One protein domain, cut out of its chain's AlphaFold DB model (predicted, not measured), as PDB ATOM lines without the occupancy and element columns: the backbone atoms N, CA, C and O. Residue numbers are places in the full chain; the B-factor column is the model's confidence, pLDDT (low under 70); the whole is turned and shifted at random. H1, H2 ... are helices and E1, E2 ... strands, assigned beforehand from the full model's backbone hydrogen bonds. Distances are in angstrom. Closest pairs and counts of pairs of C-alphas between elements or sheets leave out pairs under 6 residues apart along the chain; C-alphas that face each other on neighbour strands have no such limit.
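This is residues 26 to 46 and 85 to 244 of the 316 residues of the protein "S8 family serine peptidase" of Pyrinomonadaceae bacterium (UniProt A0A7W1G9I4). Three helices, H1, H2 and H4, cluster together, and H2 meets a small three-stranded sheet, E4 E5 E8. Two separate hairpins lie toward opposite ends of the long axis, E2 and E3 beside H4 and E6 and E7 beyond the small sheet; residues 28 to 33 stick out at the E6 and E7 end. The printed part has 181 residues, in the order E1 H1 H2 H3 H4 E2 E3 E4 E5 H5 H6 E6 E7 E8, and its three sheets are antiparallel. The class is mixed, helices and strands, with under half of the residues in named elements. It is compact, with a radius of gyration of the C-alphas of 16.8 A and spans of 53 by 39 by 32 A.

Look first at E1, residues 33 to 35, which pairs with no named strand. After the cut, H1, residues 85 to 102, touches H2, residues 108 to 117, with its residues 96 to 100 alone; the closest C-alphas are those of Ala 96 and Ile 111, 6.5 A, and the helices are only just about perpendicular at 71 degrees. H3, residues 127 to 130, touches no helix. H4, residues 137 to 146, touches H2 at a steep tilt of 60 degrees, opposite ways, closest at the C-alphas of Met 115 and Ala 140, 5.1 A. H4 also touches H1 at a shallow tilt of 28 degrees, the same way, closest at the C-alphas of Ala 95 and Val 137, 6.2 A. E2, residues 171 to 174, and E3, residues 177 to 180, form a hairpin, with N 172 and O 179 2.9 A apart; C-alphas 139 of H4 and 172 of E2 are their closest, 6.2 A. E4, residues 184 to 187, and E5, residues 190 to 193, form a hairpin, with N 185 and O 192 at 2.8 A. E8, residues 234 to 236, is the antiparallel neighbour of E5, with N 236 and O 191 at 2.7 A. H2 only grazes this sheet, as does H5, residues 196 to 199. H6, residues 211 to 214, is on it at a height of 7.4 A, only just over E4 with 3 of its C-alphas. E6, residues 215 to 218, and E7, residues 221 to 224, form a hairpin, with N 216 and O 223 at 2.9 A. In H2 every O i to N i+4 pair is within hydrogen-bond range, in H1 12 of 14 and in H4 5 of 6; H3, H5 and H6 are too short for such a pair.

Find C-alpha 33 at (11.901, -17.937, -4.995), where E1 begins. H1 starts at C-alpha 85, (14.213, 10.239, -3.839), and runs 25.9 A; H2 measures 14.2 A and H4 14.5 A. E8 ends at C-alpha 236, (-9.670, -1.341, -0.615).

The C-alphas farthest apart, Ala 30 and Gly 176, are 58.6 A apart. Residues 47 to 84 are not printed, and C-alphas 46 and 85 are 8.5 A apart across that cut. The links H4 to E2 and H5 to H6 are long. Confidence is under 70 at residues 217 to 223, 226 and 231 to 244.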
ATOM      1  N   TRP A  26      12.463 -14.265  -0.812       86.69
ATOM      2  CA  TRP A  26      13.168 -15.281  -0.045       86.69
ATOM      3  C   TRP A  26      13.167 -16.591  -0.834       86.69
ATOM      4  O   TRP A  26      12.327 -16.801  -1.710       86.69
ATOM      5  N   THR A  27      14.149 -17.444  -0.568       93.19
ATOM      6  CA  THR A  27      14.270 -18.748  -1.221       93.19
ATOM      7  C   THR A  27      13.941 -19.825  -0.203       93.19
ATOM      8  O   THR A  27      14.499 -19.811   0.896       93.19
ATOM      9  N   ASP A  28      13.037 -20.736  -0.549       91.00
ATOM     10  CA  ASP A  28      12.675 -21.843   0.331       91.00
ATOM     11  C   ASP A  28      13.690 -22.997   0.297       91.00
ATOM     12  O   ASP A  28      14.666 -23.000  -0.459       91.00
ATOM     13  N   VAL A  29      13.451 -24.011   1.134       93.12
ATOM     14  CA  VAL A  29      14.274 -25.232   1.204       93.12
ATOM     15  C   VAL A  29      14.267 -26.046  -0.098       93.12
ATOM     16  O   VAL A  29      15.146 -26.880  -0.297       93.12
ATOM     17  N   ALA A  30      13.300 -25.797  -0.987       92.12
ATOM     18  CA  ALA A  30      13.178 -26.407  -2.307       92.12
ATOM     19  C   ALA A  30      13.800 -25.538  -3.424       92.12
ATOM     20  O   ALA A  30      13.651 -25.857  -4.603       92.12
ATOM     21  N   ASN A  31      14.537 -24.474  -3.072       92.06
ATOM     22  CA  ASN A  31      15.137 -23.499  -3.989       92.06
ATOM     23  C   ASN A  31      14.136 -22.707  -4.854       92.06
ATOM     24  O   ASN A  31      14.514 -22.136  -5.883       92.06
ATOM     25  N   VAL A  32      12.875 -22.611  -4.437       92.81
ATOM     26  CA  VAL A  32      11.869 -21.770  -5.089       92.81
ATOM     27  C   VAL A  32      11.932 -20.361  -4.505       92.81
ATOM     28  O   VAL A  32      12.005 -20.169  -3.290       92.81
ATOM     29  N   LYS A  33      11.929 -19.353  -5.385       88.94
ATOM     30  CA  LYS A  33      11.901 -17.937  -4.995       88.94
ATOM     31  C   LYS A  33      10.467 -17.481  -4.768       88.94
ATOM     32  O   LYS A  33       9.660 -17.503  -5.695       88.94
ATOM     33  N   HIS A  34      10.202 -16.972  -3.573       80.06
ATOM     34  CA  HIS A  34       8.925 -16.401  -3.164       80.06
ATOM     35  C   HIS A  34       9.066 -14.886  -3.054       80.06
ATOM     36  O   HIS A  34       9.799 -14.392  -2.195       80.06
ATOM     37  N   TYR A  35       8.401 -14.149  -3.945       83.25
ATOM     38  CA  TYR A  35       8.413 -12.685  -3.945       83.25
ATOM     39  C   TYR A  35       7.387 -12.126  -2.956       83.25
ATOM     40  O   TYR A  35       6.290 -12.663  -2.813       83.25
ATOM     41  N   ASP A  36       7.738 -11.040  -2.272       78.69
ATOM     42  CA  ASP A  36       6.913 -10.470  -1.206       78.69
ATOM     43  C   ASP A  36       5.716  -9.650  -1.717       78.69
ATOM     44  O   ASP A  36       4.674  -9.659  -1.063       78.69
ATOM     45  N   HIS A  37       5.835  -8.998  -2.880       80.25
ATOM     46  CA  HIS A  37       4.781  -8.222  -3.553       80.25
ATOM     47  C   HIS A  37       4.098  -7.163  -2.666       80.25
ATOM     48  O   HIS A  37       2.903  -6.899  -2.797       80.25
ATOM     49  N   LEU A  38       4.838  -6.542  -1.749       82.81
ATOM     50  CA  LEU A  38       4.301  -5.517  -0.859       82.81
ATOM     51  C   LEU A  38       4.006  -4.224  -1.629       82.81
ATOM     52  O   LEU A  38       4.753  -3.815  -2.524       82.81
ATOM     53  N   MET A  39       2.928  -3.544  -1.238       84.06
ATOM     54  CA  MET A  39       2.582  -2.232  -1.774       84.06
ATOM     55  C   MET A  39       3.586  -1.184  -1.275       84.06
ATOM     56  O   MET A  39       3.786  -0.995  -0.074       84.06
ATOM     57  N   LYS A  40       4.236  -0.504  -2.223       90.12
ATOM     58  CA  LYS A  40       5.188   0.598  -2.014       90.12
ATOM     59  C   LYS A  40       5.145   1.551  -3.216       90.12
ATOM     60  O   LYS A  40       4.794   1.093  -4.302       90.12
ATOM     61  N   PRO A  41       5.551   2.828  -3.071       94.81
ATOM     62  CA  PRO A  41       6.040   3.502  -1.855       94.81
ATOM     63  C   PRO A  41       4.930   3.767  -0.820       94.81
ATOM     64  O   PRO A  41       3.762   3.553  -1.105       94.81
ATOM     65  N   ASP A  42       5.282   4.209   0.394       95.25
ATOM     66  CA  ASP A  42       4.282   4.525   1.435       95.25
ATOM     67  C   ASP A  42       3.585   5.878   1.196       95.25
ATOM     68  O   ASP A  42       2.383   6.008   1.406       95.25
ATOM     69  N   LEU A  43       4.345   6.890   0.776       95.81
ATOM     70  CA  LEU A  43       3.891   8.248   0.466       95.81
ATOM     71  C   LEU A  43       4.955   8.950  -0.386       95.81
ATOM     72  O   LEU A  43       6.097   8.487  -0.463       95.81
ATOM     73  N   VAL A  44       4.612  10.091  -0.979       96.44
ATOM     74  CA  VAL A  44       5.536  10.887  -1.801       96.44
ATOM     75  C   VAL A  44       5.745  12.292  -1.250       96.44
ATOM     76  O   VAL A  44       4.878  12.878  -0.609       96.44
ATOM     77  N   ALA A  45       6.923  12.858  -1.502       96.50
ATOM     78  CA  ALA A  45       7.291  14.203  -1.067       96.50
ATOM     79  C   ALA A  45       8.147  14.909  -2.135       96.50
ATOM     80  O   ALA A  45       8.736  14.235  -2.990       96.50
ATOM     81  N   PRO A  46       8.245  16.251  -2.113       95.12
ATOM     82  CA  PRO A  46       9.066  17.004  -3.058       95.12
ATOM     83  C   PRO A  46      10.530  16.543  -3.062       95.12
ATOM     84  O   PRO A  46      11.181  16.520  -2.027       95.12
ATOM     85  N   SER A  85      14.865  10.678  -5.082       93.69
ATOM     86  CA  SER A  85      14.213  10.239  -3.839       93.69
ATOM     87  C   SER A  85      15.076  10.550  -2.611       93.69
ATOM     88  O   SER A  85      14.532  10.893  -1.568       93.69
ATOM     89  N   SER A  86      16.406  10.578  -2.759       94.50
ATOM     90  CA  SER A  86      17.351  11.062  -1.740       94.50
ATOM     91  C   SER A  86      17.085  12.497  -1.270       94.50
ATOM     92  O   SER A  86      17.498  12.845  -0.172       94.50
ATOM     93  N   MET A  87      16.396  13.320  -2.073       95.38
ATOM     94  CA  MET A  87      15.982  14.679  -1.699       95.38
ATOM     95  C   MET A  87      14.576  14.704  -1.084       95.38
ATOM     96  O   MET A  87      14.312  15.530  -0.218       95.38
ATOM     97  N   SER A  88      13.697  13.768  -1.458       96.50
ATOM     98  CA  SER A  88      12.386  13.578  -0.816       96.50
ATOM     99  C   SER A  88      12.503  13.003   0.601       96.50
ATOM    100  O   SER A  88      11.781  13.430   1.499       96.50
ATOM    101  N   THR A  89      13.411  12.048   0.828       96.44
ATOM    102  CA  THR A  89      13.616  11.381   2.125       96.44
ATOM    103  C   THR A  89      13.836  12.352   3.295       96.44
ATOM    104  O   THR A  89      13.116  12.228   4.287       96.44
ATOM    105  N   PRO A  90      14.758  13.337   3.231       96.69
ATOM    106  CA  PRO A  90      14.955  14.281   4.333       96.69
ATOM    107  C   PRO A  90      13.742  15.190   4.581       96.69
ATOM    108  O   PRO A  90      13.532  15.600   5.718       96.69
ATOM    109  N   VAL A  91      12.905  15.462   3.569       96.56
ATOM    110  CA  VAL A  91      11.647  16.211   3.753       96.56
ATOM    111  C   VAL A  91      10.673  15.417   4.626       96.56
ATOM    112  O   VAL A  91      10.116  15.953   5.584       96.56
ATOM    113  N   VAL A  92      10.508  14.120   4.344       97.94
ATOM    114  CA  VAL A  92       9.667  13.226   5.159       97.94
ATOM    115  C   VAL A  92      10.264  13.035   6.556       97.94
ATOM    116  O   VAL A  92       9.531  13.069   7.541       97.94
ATOM    117  N   ALA A  93      11.589  12.896   6.669       97.69
ATOM    118  CA  ALA A  93      12.268  12.780   7.960       97.69
ATOM    119  C   ALA A  93      12.075  14.035   8.830       97.69
ATOM    120  O   ALA A  93      11.789  13.918  10.019       97.69
ATOM    121  N   GLY A  94      12.160  15.231   8.236       97.56
ATOM    122  CA  GLY A  94      11.862  16.490   8.917       97.56
ATOM    123  C   GLY A  94      10.407  16.572   9.385       97.56
ATOM    124  O   GLY A  94      10.150  16.956  10.523       97.56
ATOM    125  N   ALA A  95       9.454  16.139   8.556       97.69
ATOM    126  CA  ALA A  95       8.049  16.061   8.954       97.69
ATOM    127  C   ALA A  95       7.826  15.085  10.120       97.69
ATOM    128  O   ALA A  95       7.149  15.434  11.084       97.69
ATOM    129  N   ALA A  96       8.445  13.902  10.090       97.50
ATOM    130  CA  ALA A  96       8.393  12.955  11.201       97.50
ATOM    131  C   ALA A  96       9.005  13.544  12.487       97.50
ATOM    132  O   ALA A  96       8.431  13.393  13.563       97.50
ATOM    133  N   ALA A  97      10.122  14.270  12.378       97.19
ATOM    134  CA  ALA A  97      10.746  14.951  13.511       97.19
ATOM    135  C   ALA A  97       9.828  16.021  14.129       97.19
ATOM    136  O   ALA A  97       9.753  16.112  15.351       97.19
ATOM    137  N   LEU A  98       9.074  16.775  13.316       97.00
ATOM    138  CA  LEU A  98       8.069  17.724  13.817       97.00
ATOM    139  C   LEU A  98       6.961  17.020  14.615       97.00
ATOM    140  O   LEU A  98       6.520  17.531  15.643       97.00
ATOM    141  N   LEU A  99       6.523  15.839  14.169       96.12
ATOM    142  CA  LEU A  99       5.513  15.053  14.882       96.12
ATOM    143  C   LEU A  99       6.055  14.490  16.202       96.12
ATOM    144  O   LEU A  99       5.369  14.578  17.220       96.12
ATOM    145  N   PHE A 100       7.299  14.001  16.219       94.62
ATOM    146  CA  PHE A 100       7.971  13.589  17.456       94.62
ATOM    147  C   PHE A 100       8.177  14.754  18.425       94.62
ATOM    148  O   PHE A 100       7.961  14.597  19.623       94.62
ATOM    149  N   GLN A 101       8.557  15.930  17.924       95.12
ATOM    150  CA  GLN A 101       8.714  17.122  18.755       95.12
ATOM    151  C   GLN A 101       7.386  17.531  19.403       95.12
ATOM    152  O   GLN A 101       7.359  17.948  20.558       95.12
ATOM    153  N   LEU A 102       6.284  17.408  18.662       94.81
ATOM    154  CA  LEU A 102       4.947  17.721  19.150       94.81
ATOM    155  C   LEU A 102       4.464  16.722  20.216       94.81
ATOM    156  O   LEU A 102       3.845  17.130  21.199       94.81
ATOM    157  N   LYS A 103       4.694  15.421  20.000       92.50
ATOM    158  CA  LYS A 103       4.251  14.327  20.878       92.50
ATOM    159  C   LYS A 103       5.327  13.223  20.927       92.50
ATOM    160  O   LYS A 103       5.272  12.292  20.122       92.50
ATOM    161  N   PRO A 104       6.267  13.283  21.888       92.50
ATOM    162  CA  PRO A 104       7.369  12.319  21.984       92.50
ATOM    163  C   PRO A 104       6.931  10.869  22.229       92.50
ATOM    164  O   PRO A 104       7.646   9.946  21.854       92.50
ATOM    165  N   ASP A 105       5.749  10.670  22.819       90.31
ATOM    166  CA  ASP A 105       5.213   9.346  23.164       90.31
ATOM    167  C   ASP A 105       4.561   8.613  21.978       90.31
ATOM    168  O   ASP A 105       4.078   7.490  22.140       90.31
ATOM    169  N   LEU A 106       4.477   9.241  20.798       91.94
ATOM    170  CA  LEU A 106       3.929   8.579  19.617       91.94
ATOM    171  C   LEU A 106       4.873   7.489  19.129       91.94
ATOM    172  O   LEU A 106       6.087   7.670  19.028       91.94
ATOM    173  N   THR A 107       4.297   6.359  18.737       92.94
ATOM    174  CA  THR A 107       5.069   5.304  18.092       92.94
ATOM    175  C   THR A 107       5.439   5.715  16.656       92.94
ATOM    176  O   THR A 107       4.722   6.497  16.015       92.94
ATOM    177  N   PRO A 108       6.505   5.130  16.078       93.56
ATOM    178  CA  PRO A 108       6.821   5.320  14.664       93.56
ATOM    179  C   PRO A 108       5.650   4.957  13.738       93.56
ATOM    180  O   PRO A 108       5.429   5.625  12.727       93.56
ATOM    181  N   ASN A 109       4.861   3.941  14.103       93.88
ATOM    182  CA  ASN A 109       3.706   3.514  13.319       93.88
ATOM    183  C   ASN A 109       2.553   4.522  13.381       93.88
ATOM    184  O   ASN A 109       1.926   4.761  12.353       93.88
ATOM    185  N   MET A 110       2.311   5.171  14.524       94.12
ATOM    186  CA  MET A 110       1.339   6.269  14.623       94.12
ATOM    187  C   MET A 110       1.747   7.464  13.771       94.12
ATOM    188  O   MET A 110       0.915   8.041  13.078       94.12
ATOM    189  N   ILE A 111       3.032   7.817  13.791       95.38
ATOM    190  CA  ILE A 111       3.574   8.909  12.977       95.38
ATOM    191  C   ILE A 111       3.425   8.594  11.491       95.38
ATOM    192  O   ILE A 111       2.923   9.419  10.726       95.38
ATOM    193  N   LYS A 112       3.793   7.374  11.086       95.75
ATOM    194  CA  LYS A 112       3.599   6.894   9.720       95.75
ATOM    195  C   LYS A 112       2.119   6.920   9.318       95.75
ATOM    196  O   LYS A 112       1.802   7.461   8.262       95.75
ATOM    197  N   ALA A 113       1.225   6.402  10.162       95.12
ATOM    198  CA  ALA A 113      -0.213   6.403   9.907       95.12
ATOM    199  C   ALA A 113      -0.756   7.826   9.750       95.12
ATOM    200  O   ALA A 113      -1.457   8.104   8.782       95.12
ATOM    201  N   ALA A 114      -0.384   8.749  10.640       95.81
ATOM    202  CA  ALA A 114      -0.832  10.135  10.576       95.81
ATOM    203  C   ALA A 114      -0.407  10.821   9.269       95.81
ATOM    204  O   ALA A 114      -1.202  11.539   8.664       95.81
ATOM    205  N   MET A 115       0.819  10.573   8.797       97.38
ATOM    206  CA  MET A 115       1.292  11.116   7.519       97.38
ATOM    207  C   MET A 115       0.557  10.519   6.314       97.38
ATOM    208  O   MET A 115       0.279  11.245   5.365       97.38
ATOM    209  N   MET A 116       0.233   9.225   6.343       96.94
ATOM    210  CA  MET A 116      -0.463   8.544   5.245       96.94
ATOM    211  C   MET A 116      -1.952   8.907   5.190       96.94
ATOM    212  O   MET A 116      -2.446   9.280   4.132       96.94
ATOM    213  N   LEU A 117      -2.642   8.902   6.334       94.94
ATOM    214  CA  LEU A 117      -4.069   9.233   6.431       94.94
ATOM    215  C   LEU A 117      -4.365  10.663   5.977       94.94
ATOM    216  O   LEU A 117      -5.431  10.924   5.431       94.94
ATOM    217  N   THR A 118      -3.430  11.587   6.201       95.75
ATOM    218  CA  THR A 118      -3.603  13.013   5.880       95.75
ATOM    219  C   THR A 118      -3.033  13.414   4.519       95.75
ATOM    220  O   THR A 118      -3.195  14.569   4.111       95.75
ATOM    221  N   ALA A 119      -2.367  12.489   3.819       94.88
ATOM    222  CA  ALA A 119      -1.731  12.743   2.532       94.88
ATOM    223  C   ALA A 119      -2.746  13.194   1.468       94.88
ATOM    224  O   ALA A 119      -3.918  12.821   1.497       94.88
ATOM    225  N   GLN A 120      -2.286  14.008   0.521       91.69
ATOM    226  CA  GLN A 120      -3.077  14.449  -0.627       91.69
ATOM    227  C   GLN A 120      -2.925  13.455  -1.774       91.69
ATOM    228  O   GLN A 120      -1.814  13.269  -2.264       91.69
ATOM    229  N   GLN A 121      -4.013  12.872  -2.265       90.31
ATOM    230  CA  GLN A 121      -3.933  12.071  -3.484       90.31
ATOM    231  C   GLN A 121      -3.656  12.960  -4.702       90.31
ATOM    232  O   GLN A 121      -4.302  13.989  -4.909       90.31
ATOM    233  N   LEU A 122      -2.674  12.554  -5.499       84.94
ATOM    234  CA  LEU A 122      -2.342  13.158  -6.778       84.94
ATOM    235  C   LEU A 122      -3.232  12.558  -7.866       84.94
ATOM    236  O   LEU A 122      -3.423  11.340  -7.929       84.94
ATOM    237  N   ALA A 123      -3.753  13.417  -8.739       82.06
ATOM    238  CA  ALA A 123      -4.554  12.988  -9.875       82.06
ATOM    239  C   ALA A 123      -3.708  12.167 -10.863       82.06
ATOM    240  O   ALA A 123      -2.525  12.440 -11.059       82.06
ATOM    241  N   ASN A 124      -4.337  11.190 -11.523       82.12
ATOM    242  CA  ASN A 124      -3.731  10.367 -12.581       82.12
ATOM    243  C   ASN A 124      -2.509   9.534 -12.151       82.12
ATOM    244  O   ASN A 124      -1.714   9.126 -12.997       82.12
ATOM    245  N   HIS A 125      -2.367   9.258 -10.854       82.38
ATOM    246  CA  HIS A 125      -1.311   8.410 -10.311       82.38
ATOM    247  C   HIS A 125      -1.902   7.233  -9.541       82.38
ATOM    248  O   HIS A 125      -2.878   7.379  -8.809       82.38
ATOM    249  N   ASN A 126      -1.294   6.056  -9.674       81.94
ATOM    250  CA  ASN A 126      -1.725   4.866  -8.935       81.94
ATOM    251  C   ASN A 126      -0.973   4.722  -7.598       81.94
ATOM    252  O   ASN A 126       0.083   5.325  -7.391       81.94
ATOM    253  N   THR A 127      -1.480   3.880  -6.696       85.00
ATOM    254  CA  THR A 127      -0.886   3.636  -5.367       85.00
ATOM    255  C   THR A 127       0.557   3.113  -5.437       85.00
ATOM    256  O   THR A 127       1.364   3.435  -4.569       85.00
ATOM    257  N   PHE A 128       0.941   2.381  -6.489       86.81
ATOM    258  CA  PHE A 128       2.324   1.916  -6.684       86.81
ATOM    259  C   PHE A 128       3.296   3.025  -7.121       86.81
ATOM    260  O   PHE A 128       4.511   2.821  -7.109       86.81
ATOM    261  N   GLU A 129       2.787   4.201  -7.495       87.19
ATOM    262  CA  GLU A 129       3.573   5.398  -7.804       87.19
ATOM    263  C   GLU A 129       3.573   6.399  -6.646       87.19
ATOM    264  O   GLU A 129       4.634   6.902  -6.271       87.19
ATOM    265  N   GLN A 130       2.395   6.701  -6.088       89.31
ATOM    266  CA  GLN A 130       2.222   7.772  -5.098       89.31
ATOM    267  C   GLN A 130       2.109   7.293  -3.642       89.31
ATOM    268  O   GLN A 130       2.179   8.105  -2.715       89.31
ATOM    269  N   GLY A 131       1.936   5.991  -3.419       91.88
ATOM    270  CA  GLY A 131       1.594   5.452  -2.109       91.88
ATOM    271  C   GLY A 131       0.236   5.963  -1.626       91.88
ATOM    272  O   GLY A 131      -0.717   6.035  -2.397       91.88
ATOM    273  N   ALA A 132       0.159   6.379  -0.361       91.25
ATOM    274  CA  ALA A 132      -1.016   7.059   0.189       91.25
ATOM    275  C   ALA A 132      -1.237   8.473  -0.390       91.25
ATOM    276  O   ALA A 132      -2.308   9.052  -0.210       91.25
ATOM    277  N   GLY A 133      -0.239   9.031  -1.084       93.69
ATOM    278  CA  GLY A 133      -0.290  10.350  -1.701       93.69
ATOM    279  C   GLY A 133       0.845  11.269  -1.257       93.69
ATOM    280  O   GLY A 133       1.825  10.865  -0.626       93.69
ATOM    281  N   GLN A 134       0.715  12.541  -1.610       95.06
ATOM    282  CA  GLN A 134       1.680  13.584  -1.325       95.06
ATOM    283  C   GLN A 134       1.607  14.069   0.128       95.06
ATOM    284  O   GLN A 134       0.550  14.471   0.619       95.06
ATOM    285  N   LEU A 135       2.764  14.102   0.792       96.44
ATOM    286  CA  LEU A 135       2.947  14.495   2.189       96.44
ATOM    287  C   LEU A 135       2.207  15.794   2.536       96.44
ATOM    288  O   LEU A 135       2.436  16.828   1.910       96.44
ATOM    289  N   ASN A 136       1.382  15.754   3.578       95.81
ATOM    290  CA  ASN A 136       0.676  16.907   4.127       95.81
ATOM    291  C   ASN A 136       1.062  17.111   5.599       95.81
ATOM    292  O   ASN A 136       0.526  16.459   6.492       95.81
ATOM    293  N   VAL A 137       1.997  18.026   5.858       96.06
ATOM    294  CA  VAL A 137       2.505  18.254   7.221       96.06
ATOM    295  C   VAL A 137       1.459  18.931   8.114       96.06
ATOM    296  O   VAL A 137       1.366  18.592   9.289       96.06
ATOM    297  N   GLU A 138       0.641  19.845   7.576       95.38
ATOM    298  CA  GLU A 138      -0.417  20.519   8.346       95.38
ATOM    299  C   GLU A 138      -1.441  19.510   8.864       95.38
ATOM    300  O   GLU A 138      -1.705  19.465  10.068       95.38
ATOM    301  N   GLY A 139      -1.958  18.660   7.970       95.81
ATOM    302  CA  GLY A 139      -2.934  17.640   8.331       95.81
ATOM    303  C   GLY A 139      -2.359  16.630   9.321       95.81
ATOM    304  O   GLY A 139      -2.991  16.342  10.339       95.81
ATOM    305  N   ALA A 140      -1.125  16.169   9.088       96.50
ATOM    306  CA  ALA A 140      -0.446  15.238   9.984       96.50
ATOM    307  C   ALA A 140      -0.248  15.828  11.390       96.50
ATOM    308  O   ALA A 140      -0.527  15.155  12.379       96.50
ATOM    309  N   VAL A 141       0.165  17.097  11.500       96.06
ATOM    310  CA  VAL A 141       0.300  17.802  12.786       96.06
ATOM    311  C   VAL A 141      -1.057  17.957  13.469       96.06
ATOM    312  O   VAL A 141      -1.170  17.721  14.673       96.06
ATOM    313  N   ARG A 142      -2.102  18.336  12.726       95.12
ATOM    314  CA  ARG A 142      -3.451  18.512  13.278       95.12
ATOM    315  C   ARG A 142      -4.033  17.201  13.802       95.12
ATOM    316  O   ARG A 142      -4.591  17.200  14.897       95.12
ATOM    317  N   LEU A 143      -3.846  16.095  13.083       94.44
ATOM    318  CA  LEU A 143      -4.221  14.767  13.561       94.44
ATOM    319  C   LEU A 143      -3.376  14.354  14.776       94.44
ATOM    320  O   LEU A 143      -3.929  13.961  15.801       94.44
ATOM    321  N   ALA A 144      -2.053  14.530  14.716       94.12
ATOM    322  CA  ALA A 144      -1.133  14.149  15.789       94.12
ATOM    323  C   ALA A 144      -1.398  14.869  17.121       94.12
ATOM    324  O   ALA A 144      -1.257  14.261  18.182       94.12
ATOM    325  N   LYS A 145      -1.848  16.133  17.100       93.62
ATOM    326  CA  LYS A 145      -2.264  16.853  18.321       93.62
ATOM    327  C   LYS A 145      -3.355  16.105  19.089       93.62
ATOM    328  O   LYS A 145      -3.334  16.099  20.323       93.62
ATOM    329  N   LEU A 146      -4.275  15.480  18.358       93.62
ATOM    330  CA  LEU A 146      -5.435  14.792  18.908       93.62
ATOM    331  C   LEU A 146      -5.130  13.353  19.326       93.62
ATOM    332  O   LEU A 146      -5.880  12.815  20.136       93.62
ATOM    333  N   LEU A 147      -4.039  12.748  18.847       93.06
ATOM    334  CA  LEU A 147      -3.645  11.395  19.239       93.06
ATOM    335  C   LEU A 147      -3.368  11.312  20.749       93.06
ATOM    336  O   LEU A 147      -2.695  12.175  21.342       93.06
ATOM    337  N   ARG A 148      -3.899  10.257  21.375       90.88
ATOM    338  CA  ARG A 148      -3.630   9.938  22.779       90.88
ATOM    339  C   ARG A 148      -2.174   9.484  22.956       90.88
ATOM    340  O   ARG A 148      -1.692   8.689  22.151       90.88
ATOM    341  N   PRO A 149      -1.476   9.970  23.997       82.69
ATOM    342  CA  PRO A 149      -0.156   9.458  24.346       82.69
ATOM    343  C   PRO A 149      -0.258   8.050  24.952       82.69
ATOM    344  O   PRO A 149      -1.325   7.645  25.416       82.69
ATOM    345  N   ALA A 150       0.872   7.341  24.990       78.06
ATOM    346  CA  ALA A 150       1.054   6.089  25.733       78.06
ATOM    347  C   ALA A 150       0.080   4.940  25.383       78.06
ATOM    348  O   ALA A 150      -0.188   4.072  26.215       78.06
ATOM    349  N   LEU A 151      -0.424   4.895  24.148       82.19
ATOM    350  CA  LEU A 151      -1.117   3.716  23.626       82.19
ATOM    351  C   LEU A 151      -0.074   2.637  23.292       82.19
ATOM    352  O   LEU A 151       0.929   2.914  22.633       82.19
ATOM    353  N   GLY A 152      -0.287   1.415  23.776       73.75
ATOM    354  CA  GLY A 152       0.719   0.350  23.735       73.75
ATOM    355  C   GLY A 152       0.128  -1.036  23.505       73.75
ATOM    356  O   GLY A 152      -1.045  -1.184  23.174       73.75
ATOM    357  N   ALA A 153       0.945  -2.074  23.699       72.75
ATOM    358  CA  ALA A 153       0.549  -3.466  23.457       72.75
ATOM    359  C   ALA A 153      -0.631  -3.942  24.332       72.75
ATOM    360  O   ALA A 153      -1.363  -4.845  23.939       72.75
ATOM    361  N   SER A 154      -0.835  -3.326  25.501       80.69
ATOM    362  CA  SER A 154      -1.959  -3.611  26.405       80.69
ATOM    363  C   SER A 154      -3.257  -2.891  26.029       80.69
ATOM    364  O   SER A 154      -4.305  -3.184  26.601       80.69
ATOM    365  N   THR A 155      -3.212  -1.934  25.097       86.75
ATOM    366  CA  THR A 155      -4.406  -1.220  24.643       86.75
ATOM    367  C   THR A 155      -5.216  -2.127  23.708       86.75
ATOM    368  O   THR A 155      -4.660  -2.626  22.726       86.75
ATOM    369  N   PRO A 156      -6.514  -2.355  23.977       87.62
ATOM    370  CA  PRO A 156      -7.339  -3.185  23.111       87.62
ATOM    371  C   PRO A 156      -7.571  -2.511  21.752       87.62
ATOM    372  O   PRO A 156      -7.670  -1.283  21.654       87.62
ATOM    373  N   THR A 157      -7.689  -3.326  20.705       88.19
ATOM    374  CA  THR A 157      -8.125  -2.878  19.378       88.19
ATOM    375  C   THR A 157      -9.497  -2.206  19.493       88.19
ATOM    376  O   THR A 157     -10.349  -2.665  20.250       88.19
ATOM    377  N   GLY A 158      -9.716  -1.088  18.798       85.06
ATOM    378  CA  GLY A 158     -10.980  -0.347  18.885       85.06
ATOM    379  C   GLY A 158     -11.072   0.650  20.050       85.06
ATOM    380  O   GLY A 158     -12.074   1.362  20.173       85.06
ATOM    381  N   PHE A 159     -10.038   0.770  20.893       90.19
ATOM    382  CA  PHE A 159      -9.966   1.839  21.896       90.19
ATOM    383  C   PHE A 159      -9.945   3.224  21.215       90.19
ATOM    384  O   PHE A 159      -9.376   3.342  20.132       90.19
ATOM    385  N   PRO A 160     -10.537   4.295  21.777       91.12
ATOM    386  CA  PRO A 160     -10.476   5.621  21.160       91.12
ATOM    387  C   PRO A 160      -9.031   6.089  20.927       91.12
ATOM    388  O   PRO A 160      -8.267   6.254  21.876       91.12
ATOM    389  N   LEU A 161      -8.660   6.334  19.668       91.69
ATOM    390  CA  LEU A 161      -7.330   6.834  19.300       91.69
ATOM    391  C   LEU A 161      -7.177   8.318  19.649       91.69
ATOM    392  O   LEU A 161      -6.098   8.783  20.025       91.69
ATOM    393  N   LEU A 162      -8.277   9.060  19.519       92.56
ATOM    394  CA  LEU A 162      -8.320  10.501  19.698       92.56
ATOM    395  C   LEU A 162      -8.681  10.880  21.136       92.56
ATOM    396  O   LEU A 162      -9.452  10.209  21.829       92.56
ATOM    397  N   THR A 163      -8.096  11.983  21.588       90.44
ATOM    398  CA  THR A 163      -8.429  12.667  22.844       90.44
ATOM    399  C   THR A 163      -9.758  13.414  22.758       90.44
ATOM    400  O   THR A 163     -10.424  13.547  23.777       90.44
ATOM    401  N   ALA A 164     -10.137  13.865  21.559       87.19
ATOM    402  CA  ALA A 164     -11.400  14.537  21.275       87.19
ATOM    403  C   ALA A 164     -12.484  13.552  20.814       87.19
ATOM    404  O   ALA A 164     -12.174  12.500  20.252       87.19
ATOM    405  N   ASP A 165     -13.747  13.940  20.996       77.81
ATOM    406  CA  ASP A 165     -14.917  13.126  20.635       77.81
ATOM    407  C   ASP A 165     -15.149  13.032  19.118       77.81
ATOM    408  O   ASP A 165     -15.805  12.105  18.646       77.81
ATOM    409  N   ALA A 166     -14.588  13.965  18.345       82.25
ATOM    410  CA  ALA A 166     -14.704  14.005  16.892       82.25
ATOM    411  C   ALA A 166     -13.325  14.052  16.209       82.25
ATOM    412  O   ALA A 166     -12.405  14.709  16.715       82.25
ATOM    413  N   PRO A 167     -13.170  13.394  15.043       84.56
ATOM    414  CA  PRO A 167     -11.975  13.543  14.226       84.56
ATOM    415  C   PRO A 167     -11.827  14.979  13.708       84.56
ATOM    416  O   PRO A 167     -12.819  15.701  13.562       84.56
ATOM    417  N   PRO A 168     -10.593  15.414  13.399       87.62
ATOM    418  CA  PRO A 168     -10.388  16.696  12.743       87.62
ATOM    419  C   PRO A 168     -11.039  16.672  11.358       87.62
ATOM    420  O   PRO A 168     -11.112  15.628  10.710       87.62
ATOM    421  N   LEU A 169     -11.465  17.841  10.876       88.56
ATOM    422  CA  LEU A 169     -11.985  17.969   9.519       88.56
ATOM    423  C   LEU A 169     -10.932  17.478   8.514       88.56
ATOM    424  O   LEU A 169      -9.842  18.051   8.451       88.56
ATOM    425  N   ALA A 170     -11.259  16.438   7.747       90.31
ATOM    426  CA  ALA A 170     -10.337  15.728   6.859       90.31
ATOM    427  C   ALA A 170     -10.053  16.490   5.548       90.31
ATOM    428  O   ALA A 170     -10.145  15.950   4.451       90.31
ATOM    429  N   GLN A 171      -9.735  17.776   5.664       91.94
ATOM    430  CA  GLN A 171      -9.341  18.646   4.564       91.94
ATOM    431  C   GLN A 171      -8.231  19.579   5.027       91.94
ATOM    432  O   GLN A 171      -8.196  19.958   6.197       91.94
ATOM    433  N   THR A 172      -7.362  19.999   4.121       92.00
ATOM    434  CA  THR A 172      -6.298  20.966   4.400       92.00
ATOM    435  C   THR A 172      -6.315  22.057   3.339       92.00
ATOM    436  O   THR A 172      -6.500  21.771   2.158       92.00
ATOM    437  N   THR A 173      -6.089  23.302   3.765       91.00
ATOM    438  CA  THR A 173      -5.930  24.449   2.869       91.00
ATOM    439  C   THR A 173      -4.493  24.956   2.930       91.00
ATOM    440  O   THR A 173      -4.042  25.421   3.975       91.00
ATOM    441  N   ILE A 174      -3.769  24.883   1.812       86.62
ATOM    442  CA  ILE A 174      -2.401  25.408   1.667       86.62
ATOM    443  C   ILE A 174      -2.401  26.391   0.502       86.62
ATOM    444  O   ILE A 174      -2.860  26.064  -0.590       86.62
ATOM    445  N   SER A 175      -1.902  27.606   0.736       84.00
ATOM    446  CA  SER A 175      -1.763  28.641  -0.302       84.00
ATOM    447  C   SER A 175      -3.059  28.935  -1.079       84.00
ATOM    448  O   SER A 175      -3.022  29.187  -2.276       84.00
ATOM    449  N   GLY A 176      -4.217  28.883  -0.406       84.06
ATOM    450  CA  GLY A 176      -5.535  29.117  -1.018       84.06
ATOM    451  C   GLY A 176      -6.158  27.901  -1.716       84.06
ATOM    452  O   GLY A 176      -7.312  27.974  -2.133       84.06
ATOM    453  N   HIS A 177      -5.453  26.769  -1.793       84.69
ATOM    454  CA  HIS A 177      -5.966  25.522  -2.362       84.69
ATOM    455  C   HIS A 177      -6.405  24.567  -1.257       84.69
ATOM    456  O   HIS A 177      -5.612  24.230  -0.379       84.69
ATOM    457  N   THR A 178      -7.662  24.123  -1.315       88.88
ATOM    458  CA  THR A 178      -8.223  23.152  -0.367       88.88
ATOM    459  C   THR A 178      -8.312  21.780  -1.018       88.88
ATOM    460  O   THR A 178      -8.827  21.661  -2.128       88.88
ATOM    461  N   PHE A 179      -7.838  20.753  -0.319       86.12
ATOM    462  CA  PHE A 179      -7.959  19.356  -0.732       86.12
ATOM    463  C   PHE A 179      -8.428  18.487   0.434       86.12
ATOM    464  O   PHE A 179      -8.185  18.802   1.603       86.12
ATOM    465  N   VAL A 180      -9.088  17.381   0.100       89.88
ATOM    466  CA  VAL A 180      -9.534  16.356   1.051       89.88
ATOM    467  C   VAL A 180      -8.395  15.367   1.292       89.88
ATOM    468  O   VAL A 180      -7.615  15.068   0.386       89.88
ATOM    469  N   TRP A 181      -8.261  14.892   2.525       89.62
ATOM    470  CA  TRP A 181      -7.260  13.890   2.888       89.62
ATOM    471  C   TRP A 181      -7.568  12.538   2.237       89.62
ATOM    472  O   TRP A 181      -8.730  12.155   2.130       89.62
ATOM    473  N   GLY A 182      -6.532  11.785   1.861       83.12
ATOM    474  CA  GLY A 182      -6.686  10.461   1.253       83.12
ATOM    475  C   GLY A 182      -7.315   9.418   2.182       83.12
ATOM    476  O   GLY A 182      -7.970   8.498   1.708       83.12
ATOM    477  N   GLY A 183      -7.142   9.551   3.504       85.75
ATOM    478  CA  GLY A 183      -7.871   8.758   4.501       85.75
ATOM    479  C   GLY A 183      -7.553   7.259   4.519       85.75
ATOM    480  O   GLY A 183      -8.314   6.494   5.110       85.75
ATOM    481  N   GLY A 184      -6.450   6.829   3.898       86.00
ATOM    482  CA  GLY A 184      -6.082   5.418   3.802       86.00
ATOM    483  C   GLY A 184      -4.647   5.100   4.217       86.00
ATOM    484  O   GLY A 184      -3.807   5.983   4.406       86.00
ATOM    485  N   LEU A 185      -4.381   3.806   4.387       89.19
ATOM    486  CA  LEU A 185      -3.120   3.236   4.845       89.19
ATOM    487  C   LEU A 185      -2.697   2.088   3.941       89.19
ATOM    488  O   LEU A 185      -3.485   1.213   3.623       89.19
ATOM    489  N   ILE A 186      -1.419   2.018   3.608       88.06
ATOM    490  CA  ILE A 186      -0.829   0.838   2.981       88.06
ATOM    491  C   ILE A 186      -0.472  -0.162   4.078       88.06
ATOM    492  O   ILE A 186       0.352   0.131   4.950       88.06
ATOM    493  N   VAL A 187      -1.092  -1.335   4.011       84.88
ATOM    494  CA  VAL A 187      -0.934  -2.434   4.961       84.88
ATOM    495  C   VAL A 187      -0.529  -3.697   4.207       84.88
ATOM    496  O   VAL A 187      -1.328  -4.358   3.551       84.88
ATOM    497  N   GLY A 188       0.771  -3.994   4.218       82.31
ATOM    498  CA  GLY A 188       1.327  -5.142   3.502       82.31
ATOM    499  C   GLY A 188       1.086  -5.081   1.989       82.31
ATOM    500  O   GLY A 188       1.755  -4.330   1.277       82.31
ATOM    501  N   ARG A 189       0.156  -5.910   1.503       77.38
ATOM    502  CA  ARG A 189      -0.178  -6.088   0.076       77.38
ATOM    503  C   ARG A 189      -1.447  -5.358  -0.357       77.38
ATOM    504  O   ARG A 189      -1.878  -5.537  -1.489       77.38
ATOM    505  N   THR A 190      -2.052  -4.567   0.522       75.12
ATOM    506  CA  THR A 190      -3.317  -3.888   0.238       75.12
ATOM    507  C   THR A 190      -3.349  -2.473   0.814       75.12
ATOM    508  O   THR A 190      -2.450  -2.043   1.546       75.12
ATOM    509  N   PHE A 191      -4.392  -1.736   0.450       80.12
ATOM    510  CA  PHE A 191      -4.664  -0.387   0.904       80.12
ATOM    511  C   PHE A 191      -5.899  -0.408   1.805       80.12
ATOM    512  O   PHE A 191      -6.989  -0.684   1.337       80.12
ATOM    513  N   ALA A 192      -5.761  -0.142   3.096       79.25
ATOM    514  CA  ALA A 192      -6.876  -0.044   4.028       79.25
ATOM    515  C   ALA A 192      -7.479   1.366   4.026       79.25
ATOM    516  O   ALA A 192      -6.762   2.365   4.059       79.25
ATOM    517  N   THR A 193      -8.802   1.442   4.058       81.94
ATOM    518  CA  THR A 193      -9.594   2.667   4.197       81.94
ATOM    519  C   THR A 193     -10.620   2.491   5.313       81.94
ATOM    520  O   THR A 193     -10.889   1.378   5.762       81.94
ATOM    521  N   GLY A 194     -11.177   3.594   5.801       76.44
ATOM    522  CA  GLY A 194     -12.241   3.559   6.801       76.44
ATOM    523  C   GLY A 194     -12.065   4.617   7.877       76.44
ATOM    524  O   GLY A 194     -10.956   4.989   8.260       76.44
ATOM    525  N   THR A 195     -13.188   5.098   8.401       73.56
ATOM    526  CA  THR A 195     -13.217   6.152   9.427       73.56
ATOM    527  C   THR A 195     -12.511   5.733  10.715       73.56
ATOM    528  O   THR A 195     -11.892   6.563  11.385       73.56
ATOM    529  N   ASN A 196     -12.548   4.438  11.040       81.38
ATOM    530  CA  ASN A 196     -11.956   3.888  12.256       81.38
ATOM    531  C   ASN A 196     -10.423   3.880  12.242       81.38
ATOM    532  O   ASN A 196      -9.822   3.878  13.314       81.38
ATOM    533  N   LEU A 197      -9.776   4.010  11.078       86.25
ATOM    534  CA  LEU A 197      -8.321   4.192  11.010       86.25
ATOM    535  C   LEU A 197      -7.867   5.508  11.665       86.25
ATOM    536  O   LEU A 197      -6.767   5.588  12.202       86.25
ATOM    537  N   MET A 198      -8.717   6.543  11.655       85.44
ATOM    538  CA  MET A 198      -8.416   7.835  12.289       85.44
ATOM    539  C   MET A 198      -8.992   7.976  13.700       85.44
ATOM    540  O   MET A 198      -8.475   8.771  14.482       85.44
ATOM    541  N   THR A 199     -10.064   7.256  14.041       87.19
ATOM    542  CA  THR A 199     -10.771   7.441  15.322       87.19
ATOM    543  C   THR A 199     -10.491   6.342  16.345       87.19
ATOM    544  O   THR A 199     -10.610   6.590  17.550       87.19
ATOM    545  N   LYS A 200     -10.101   5.142  15.904       88.06
ATOM    546  CA  LYS A 200      -9.913   3.956  16.742       88.06
ATOM    547  C   LYS A 200      -8.473   3.457  16.684       88.06
ATOM    548  O   LYS A 200      -7.793   3.548  15.667       88.06
ATOM    549  N   TYR A 201      -7.996   2.961  17.817       90.75
ATOM    550  CA  TYR A 201      -6.666   2.406  17.957       90.75
ATOM    551  C   TYR A 201      -6.615   1.044  17.278       90.75
ATOM    552  O   TYR A 201      -7.387   0.139  17.605       90.75
ATOM    553  N   GLN A 202      -5.671   0.923  16.356       90.38
ATOM    554  CA  GLN A 202      -5.297  -0.320  15.705       90.38
ATOM    555  C   GLN A 202      -4.050  -0.846  16.414       90.38
ATOM    556  O   GLN A 202      -3.118  -0.068  16.645       90.38
ATOM    557  N   LYS A 203      -3.968  -2.141  16.739       89.06
ATOM    558  CA  LYS A 203      -2.744  -2.666  17.374       89.06
ATOM    559  C   LYS A 203      -1.530  -2.532  16.468       89.06
ATOM    560  O   LYS A 203      -0.430  -2.406  16.993       89.06
ATOM    561  N   ILE A 204      -1.709  -2.458  15.146       90.31
ATOM    562  CA  ILE A 204      -0.612  -2.161  14.213       90.31
ATOM    563  C   ILE A 204       0.084  -0.820  14.497       90.31
ATOM    564  O   ILE A 204       1.221  -0.613  14.082       90.31
ATOM    565  N   TYR A 205      -0.557   0.097  15.228       91.69
ATOM    566  CA  TYR A 205       0.060   1.344  15.670       91.69
ATOM    567  C   TYR A 205       0.954   1.162  16.896       91.69
ATOM    568  O   TYR A 205       1.717   2.066  17.222       91.69
ATOM    569  N   GLY A 206       0.892   0.025  17.582       87.81
ATOM    570  CA  GLY A 206       1.734  -0.284  18.730       87.81
ATOM    571  C   GLY A 206       3.195  -0.550  18.359       87.81
ATOM    572  O   GLY A 206       3.548  -0.791  17.204       87.81
ATOM    573  N   LEU A 207       4.065  -0.514  19.370       87.81
ATOM    574  CA  LEU A 207       5.463  -0.932  19.238       87.81
ATOM    575  C   LEU A 207       5.555  -2.450  19.024       87.81
ATOM    576  O   LEU A 207       4.790  -3.206  19.615       87.81
ATOM    577  N   GLY A 208       6.517  -2.887  18.208       84.88
ATOM    578  CA  GLY A 208       6.745  -4.307  17.909       84.88
ATOM    579  C   GLY A 208       5.822  -4.898  16.839       84.88
ATOM    580  O   GLY A 208       6.008  -6.050  16.473       84.88
ATOM    581  N   MET A 209       4.882  -4.109  16.313       86.94
ATOM    582  CA  MET A 209       4.004  -4.497  15.209       86.94
ATOM    583  C   MET A 209       4.490  -3.896  13.891       86.94
ATOM    584  O   MET A 209       5.058  -2.798  13.861       86.94
ATOM    585  N   THR A 210       4.221  -4.576  12.783       86.81
ATOM    586  CA  THR A 210       4.423  -4.038  11.440       86.81
ATOM    587  C   THR A 210       3.083  -3.804  10.747       86.81
ATOM    588  O   THR A 210       2.082  -4.451  11.038       86.81
ATOM    589  N   PHE A 211       3.048  -2.886   9.778       85.69
ATOM    590  CA  PHE A 211       1.846  -2.671   8.959       85.69
ATOM    591  C   PHE A 211       1.482  -3.891   8.091       85.69
ATOM    592  O   PHE A 211       0.379  -3.930   7.560       85.69
ATOM    593  N   GLY A 212       2.395  -4.854   7.908       80.38
ATOM    594  CA  GLY A 212       2.110  -6.106   7.201       80.38
ATOM    595  C   GLY A 212       1.273  -7.088   8.023       80.38
ATOM    596  O   GLY A 212       0.522  -7.859   7.439       80.38
ATOM    597  N   ASP A 213       1.330  -6.995   9.355       81.94
ATOM    598  CA  ASP A 213       0.598  -7.873  10.287       81.94
ATOM    599  C   ASP A 213      -0.899  -7.520  10.386       81.94
ATOM    600  O   ASP A 213      -1.662  -8.151  11.105       81.94
ATOM    601  N   ALA A 214      -1.321  -6.479   9.671       79.31
ATOM    602  CA  ALA A 214      -2.706  -6.042   9.542       79.31
ATOM    603  C   ALA A 214      -3.615  -7.033   8.802       79.31
ATOM    604  O   ALA A 214      -4.838  -6.907   8.854       79.31
ATOM    605  N   THR A 215      -3.014  -7.917   8.008       72.81
ATOM    606  CA  THR A 215      -3.723  -8.773   7.062       72.81
ATOM    607  C   THR A 215      -3.272 -10.211   7.204       72.81
ATOM    608  O   THR A 215      -2.070 -10.470   7.283       72.81
ATOM    609  N   VAL A 216      -4.220 -11.138   7.146       71.94
ATOM    610  CA  VAL A 216      -3.958 -12.579   7.134       71.94
ATOM    611  C   VAL A 216      -4.408 -13.142   5.793       71.94
ATOM    612  O   VAL A 216      -5.431 -12.743   5.243       71.94
ATOM    613  N   GLU A 217      -3.623 -14.066   5.249       68.06
ATOM    614  CA  GLU A 217      -3.967 -14.796   4.034       68.06
ATOM    615  C   GLU A 217      -4.476 -16.189   4.413       68.06
ATOM    616  O   GLU A 217      -3.748 -16.984   5.010       68.06
ATOM    617  N   VAL A 218      -5.732 -16.484   4.077       56.19
ATOM    618  CA  VAL A 218      -6.366 -17.782   4.339       56.19
ATOM    619  C   VAL A 218      -6.925 -18.316   3.026       56.19
ATOM    620  O   VAL A 218      -7.770 -17.682   2.402       56.19
ATOM    621  N   TYR A 219      -6.431 -19.474   2.577       56.97
ATOM    622  CA  TYR A 219      -6.824 -20.108   1.306       56.97
ATOM    623  C   TYR A 219      -6.736 -19.182   0.073       56.97
ATOM    624  O   TYR A 219      -7.555 -19.275  -0.837       56.97
ATOM    625  N   GLY A 220      -5.740 -18.288   0.035       56.16
ATOM    626  CA  GLY A 220      -5.535 -17.335  -1.066       56.16
ATOM    627  C   GLY A 220      -6.430 -16.092  -1.016       56.16
ATOM    628  O   GLY A 220      -6.309 -15.224  -1.878       56.16
ATOM    629  N   ALA A 221      -7.299 -15.971  -0.007       55.94
ATOM    630  CA  ALA A 221      -8.040 -14.751   0.278       55.94
ATOM    631  C   ALA A 221      -7.281 -13.904   1.310       55.94
ATOM    632  O   ALA A 221      -6.907 -14.396   2.377       55.94
ATOM    633  N   LEU A 222      -7.065 -12.626   0.994       65.50
ATOM    634  CA  LEU A 222      -6.493 -11.653   1.921       65.50
ATOM    635  C   LEU A 222      -7.615 -11.043   2.764       65.50
ATOM    636  O   LEU A 222      -8.528 -10.422   2.225       65.50
ATOM    637  N   MET A 223      -7.527 -11.199   4.078       65.94
ATOM    638  CA  MET A 223      -8.514 -10.703   5.034       65.94
ATOM    639  C   MET A 223      -7.868  -9.743   6.030       65.94
ATOM    640  O   MET A 223      -6.653  -9.772   6.248       65.94
ATOM    641  N   VAL A 224      -8.689  -8.878   6.626       70.31
ATOM    642  CA  VAL A 224      -8.286  -8.070   7.781       70.31
ATOM    643  C   VAL A 224      -8.021  -9.010   8.951       70.31
ATOM    644  O   VAL A 224      -8.771  -9.958   9.163       70.31
ATOM    645  N   ASP A 225      -6.955  -8.759   9.704       73.19
ATOM    646  CA  ASP A 225      -6.738  -9.449  10.969       73.19
ATOM    647  C   ASP A 225      -7.507  -8.748  12.097       73.19
ATOM    648  O   ASP A 225      -7.092  -7.692  12.584       73.19
ATOM    649  N   ASP A 226      -8.596  -9.365  12.549       68.88
ATOM    650  CA  ASP A 226      -9.444  -8.871  13.644       68.88
ATOM    651  C   ASP A 226      -8.679  -8.718  14.974       68.88
ATOM    652  O   ASP A 226      -9.078  -7.970  15.872       68.88
ATOM    653  N   MET A 227      -7.534  -9.395  15.133       76.94
ATOM    654  CA  MET A 227      -6.689  -9.223  16.313       76.94
ATOM    655  C   MET A 227      -5.904  -7.919  16.276       76.94
ATOM    656  O   MET A 227      -5.568  -7.402  17.354       76.94
ATOM    657  N   THR A 228      -5.596  -7.392  15.089       79.06
ATOM    658  CA  THR A 228      -4.732  -6.219  14.913       79.06
ATOM    659  C   THR A 228      -5.463  -4.974  14.421       79.06
ATOM    660  O   THR A 228      -5.008  -3.860  14.714       79.06
ATOM    661  N   MET A 229      -6.609  -5.150  13.768       81.00
ATOM    662  CA  MET A 229      -7.444  -4.104  13.190       81.00
ATOM    663  C   MET A 229      -8.858  -4.125  13.773       81.00
ATOM    664  O   MET A 229      -9.395  -5.171  14.113       81.00
ATOM    665  N   SER A 230      -9.449  -2.946  13.940       74.88
ATOM    666  CA  SER A 230     -10.805  -2.761  14.444       74.88
ATOM    667  C   SER A 230     -11.828  -2.917  13.328       74.88
ATOM    668  O   SER A 230     -11.515  -2.674  12.164       74.88
ATOM    669  N   ASP A 231     -13.080  -3.130  13.714       63.28
ATOM    670  CA  ASP A 231     -14.239  -3.106  12.824       63.28
ATOM    671  C   ASP A 231     -14.262  -1.864  11.916       63.28
ATOM    672  O   ASP A 231     -13.687  -0.814  12.236       63.28
ATOM    673  N   ASN A 232     -14.994  -1.944  10.801       59.34
ATOM    674  CA  ASN A 232     -15.172  -0.840   9.847       59.34
ATOM    675  C   ASN A 232     -13.868  -0.356   9.176       59.34
ATOM    676  O   ASN A 232     -13.813   0.754   8.634       59.34
ATOM    677  N   VAL A 233     -12.816  -1.177   9.224       62.75
ATOM    678  CA  VAL A 233     -11.645  -1.069   8.353       62.75
ATOM    679  C   VAL A 233     -11.914  -1.910   7.115       62.75
ATOM    680  O   VAL A 233     -12.161  -3.108   7.202       62.75
ATOM    681  N   ILE A 234     -11.878  -1.265   5.957       64.69
ATOM    682  CA  ILE A 234     -12.131  -1.884   4.663       64.69
ATOM    683  C   ILE A 234     -10.793  -1.988   3.947       64.69
ATOM    684  O   ILE A 234     -10.117  -0.980   3.737       64.69
ATOM    685  N   LEU A 235     -10.395  -3.192   3.553       67.12
ATOM    686  CA  LEU A 235      -9.300  -3.344   2.601       67.12
ATOM    687  C   LEU A 235      -9.854  -2.930   1.242       67.12
ATOM    688  O   LEU A 235     -10.769  -3.560   0.722       67.12
ATOM    689  N   SER A 236      -9.349  -1.822   0.716       57.59
ATOM    690  CA  SER A 236      -9.670  -1.341  -0.615       57.59
ATOM    691  C   SER A 236      -9.347  -2.454  -1.598       57.59
ATOM    692  O   SER A 236      -8.211  -2.941  -1.652       57.59
ATOM    693  N   ASP A 237     -10.334  -2.820  -2.410       45.94
ATOM    694  CA  ASP A 237     -10.015  -3.430  -3.681       45.94
ATOM    695  C   ASP A 237      -9.188  -2.391  -4.447       45.94
ATOM    696  O   ASP A 237      -9.550  -1.226  -4.614       45.94
ATOM    697  N   SER A 238      -7.962  -2.752  -4.762       36.28
ATOM    698  CA  SER A 238      -7.236  -2.175  -5.886       36.28
ATOM    699  C   SER A 238      -6.338  -3.258  -6.465       36.28
ATOM    700  O   SER A 238      -5.177  -3.017  -6.778       36.28
ATOM    701  N   ILE A 239      -6.912  -4.463  -6.556       32.31
ATOM    702  CA  ILE A 239      -6.826  -5.373  -7.698       32.31
ATOM    703  C   ILE A 239      -8.198  -6.062  -7.781       32.31
ATOM    704  O   ILE A 239      -8.448  -7.021  -7.058       32.31
ATOM    705  N   LEU A 240      -9.080  -5.599  -8.668       35.72
ATOM    706  CA  LEU A 240     -10.202  -6.403  -9.158       35.72
ATOM    707  C   LEU A 240      -9.901  -6.799 -10.605       35.72
ATOM    708  O   LEU A 240     -10.467  -6.302 -11.570       35.72
ATOM    709  N   THR A 241      -8.943  -7.710 -10.744       31.31
ATOM    710  CA  THR A 241      -9.046  -8.749 -11.767       31.31
ATOM    711  C   THR A 241      -9.473 -10.005 -11.021       31.31
ATOM    712  O   THR A 241      -8.630 -10.771 -10.561       31.31
ATOM    713  N   SER A 242     -10.776 -10.167 -10.806       30.75
ATOM    714  CA  SER A 242     -11.329 -11.428 -10.326       30.75
ATOM    715  C   SER A 242     -12.502 -11.810 -11.207       30.75
ATOM    716  O   SER A 242     -13.434 -11.032 -11.390       30.75
ATOM    717  N   ASN A 243     -12.457 -13.038 -11.701       26.38
ATOM    718  CA  ASN A 243     -13.541 -13.712 -12.401       26.38
ATOM    719  C   ASN A 243     -14.522 -14.304 -11.361       26.38
ATOM    720  O   ASN A 243     -14.952 -15.447 -11.486       26.38
ATOM    721  N   GLY A 244     -14.777 -13.601 -10.251       26.08
ATOM    722  CA  GLY A 244     -15.518 -14.176  -9.132       26.08
ATOM    723  C   GLY A 244     -15.655 -13.276  -7.903       26.08
ATOM    724  O   GLY A 244     -14.660 -12.854  -7.319       26.08
TER     725      GLY A 244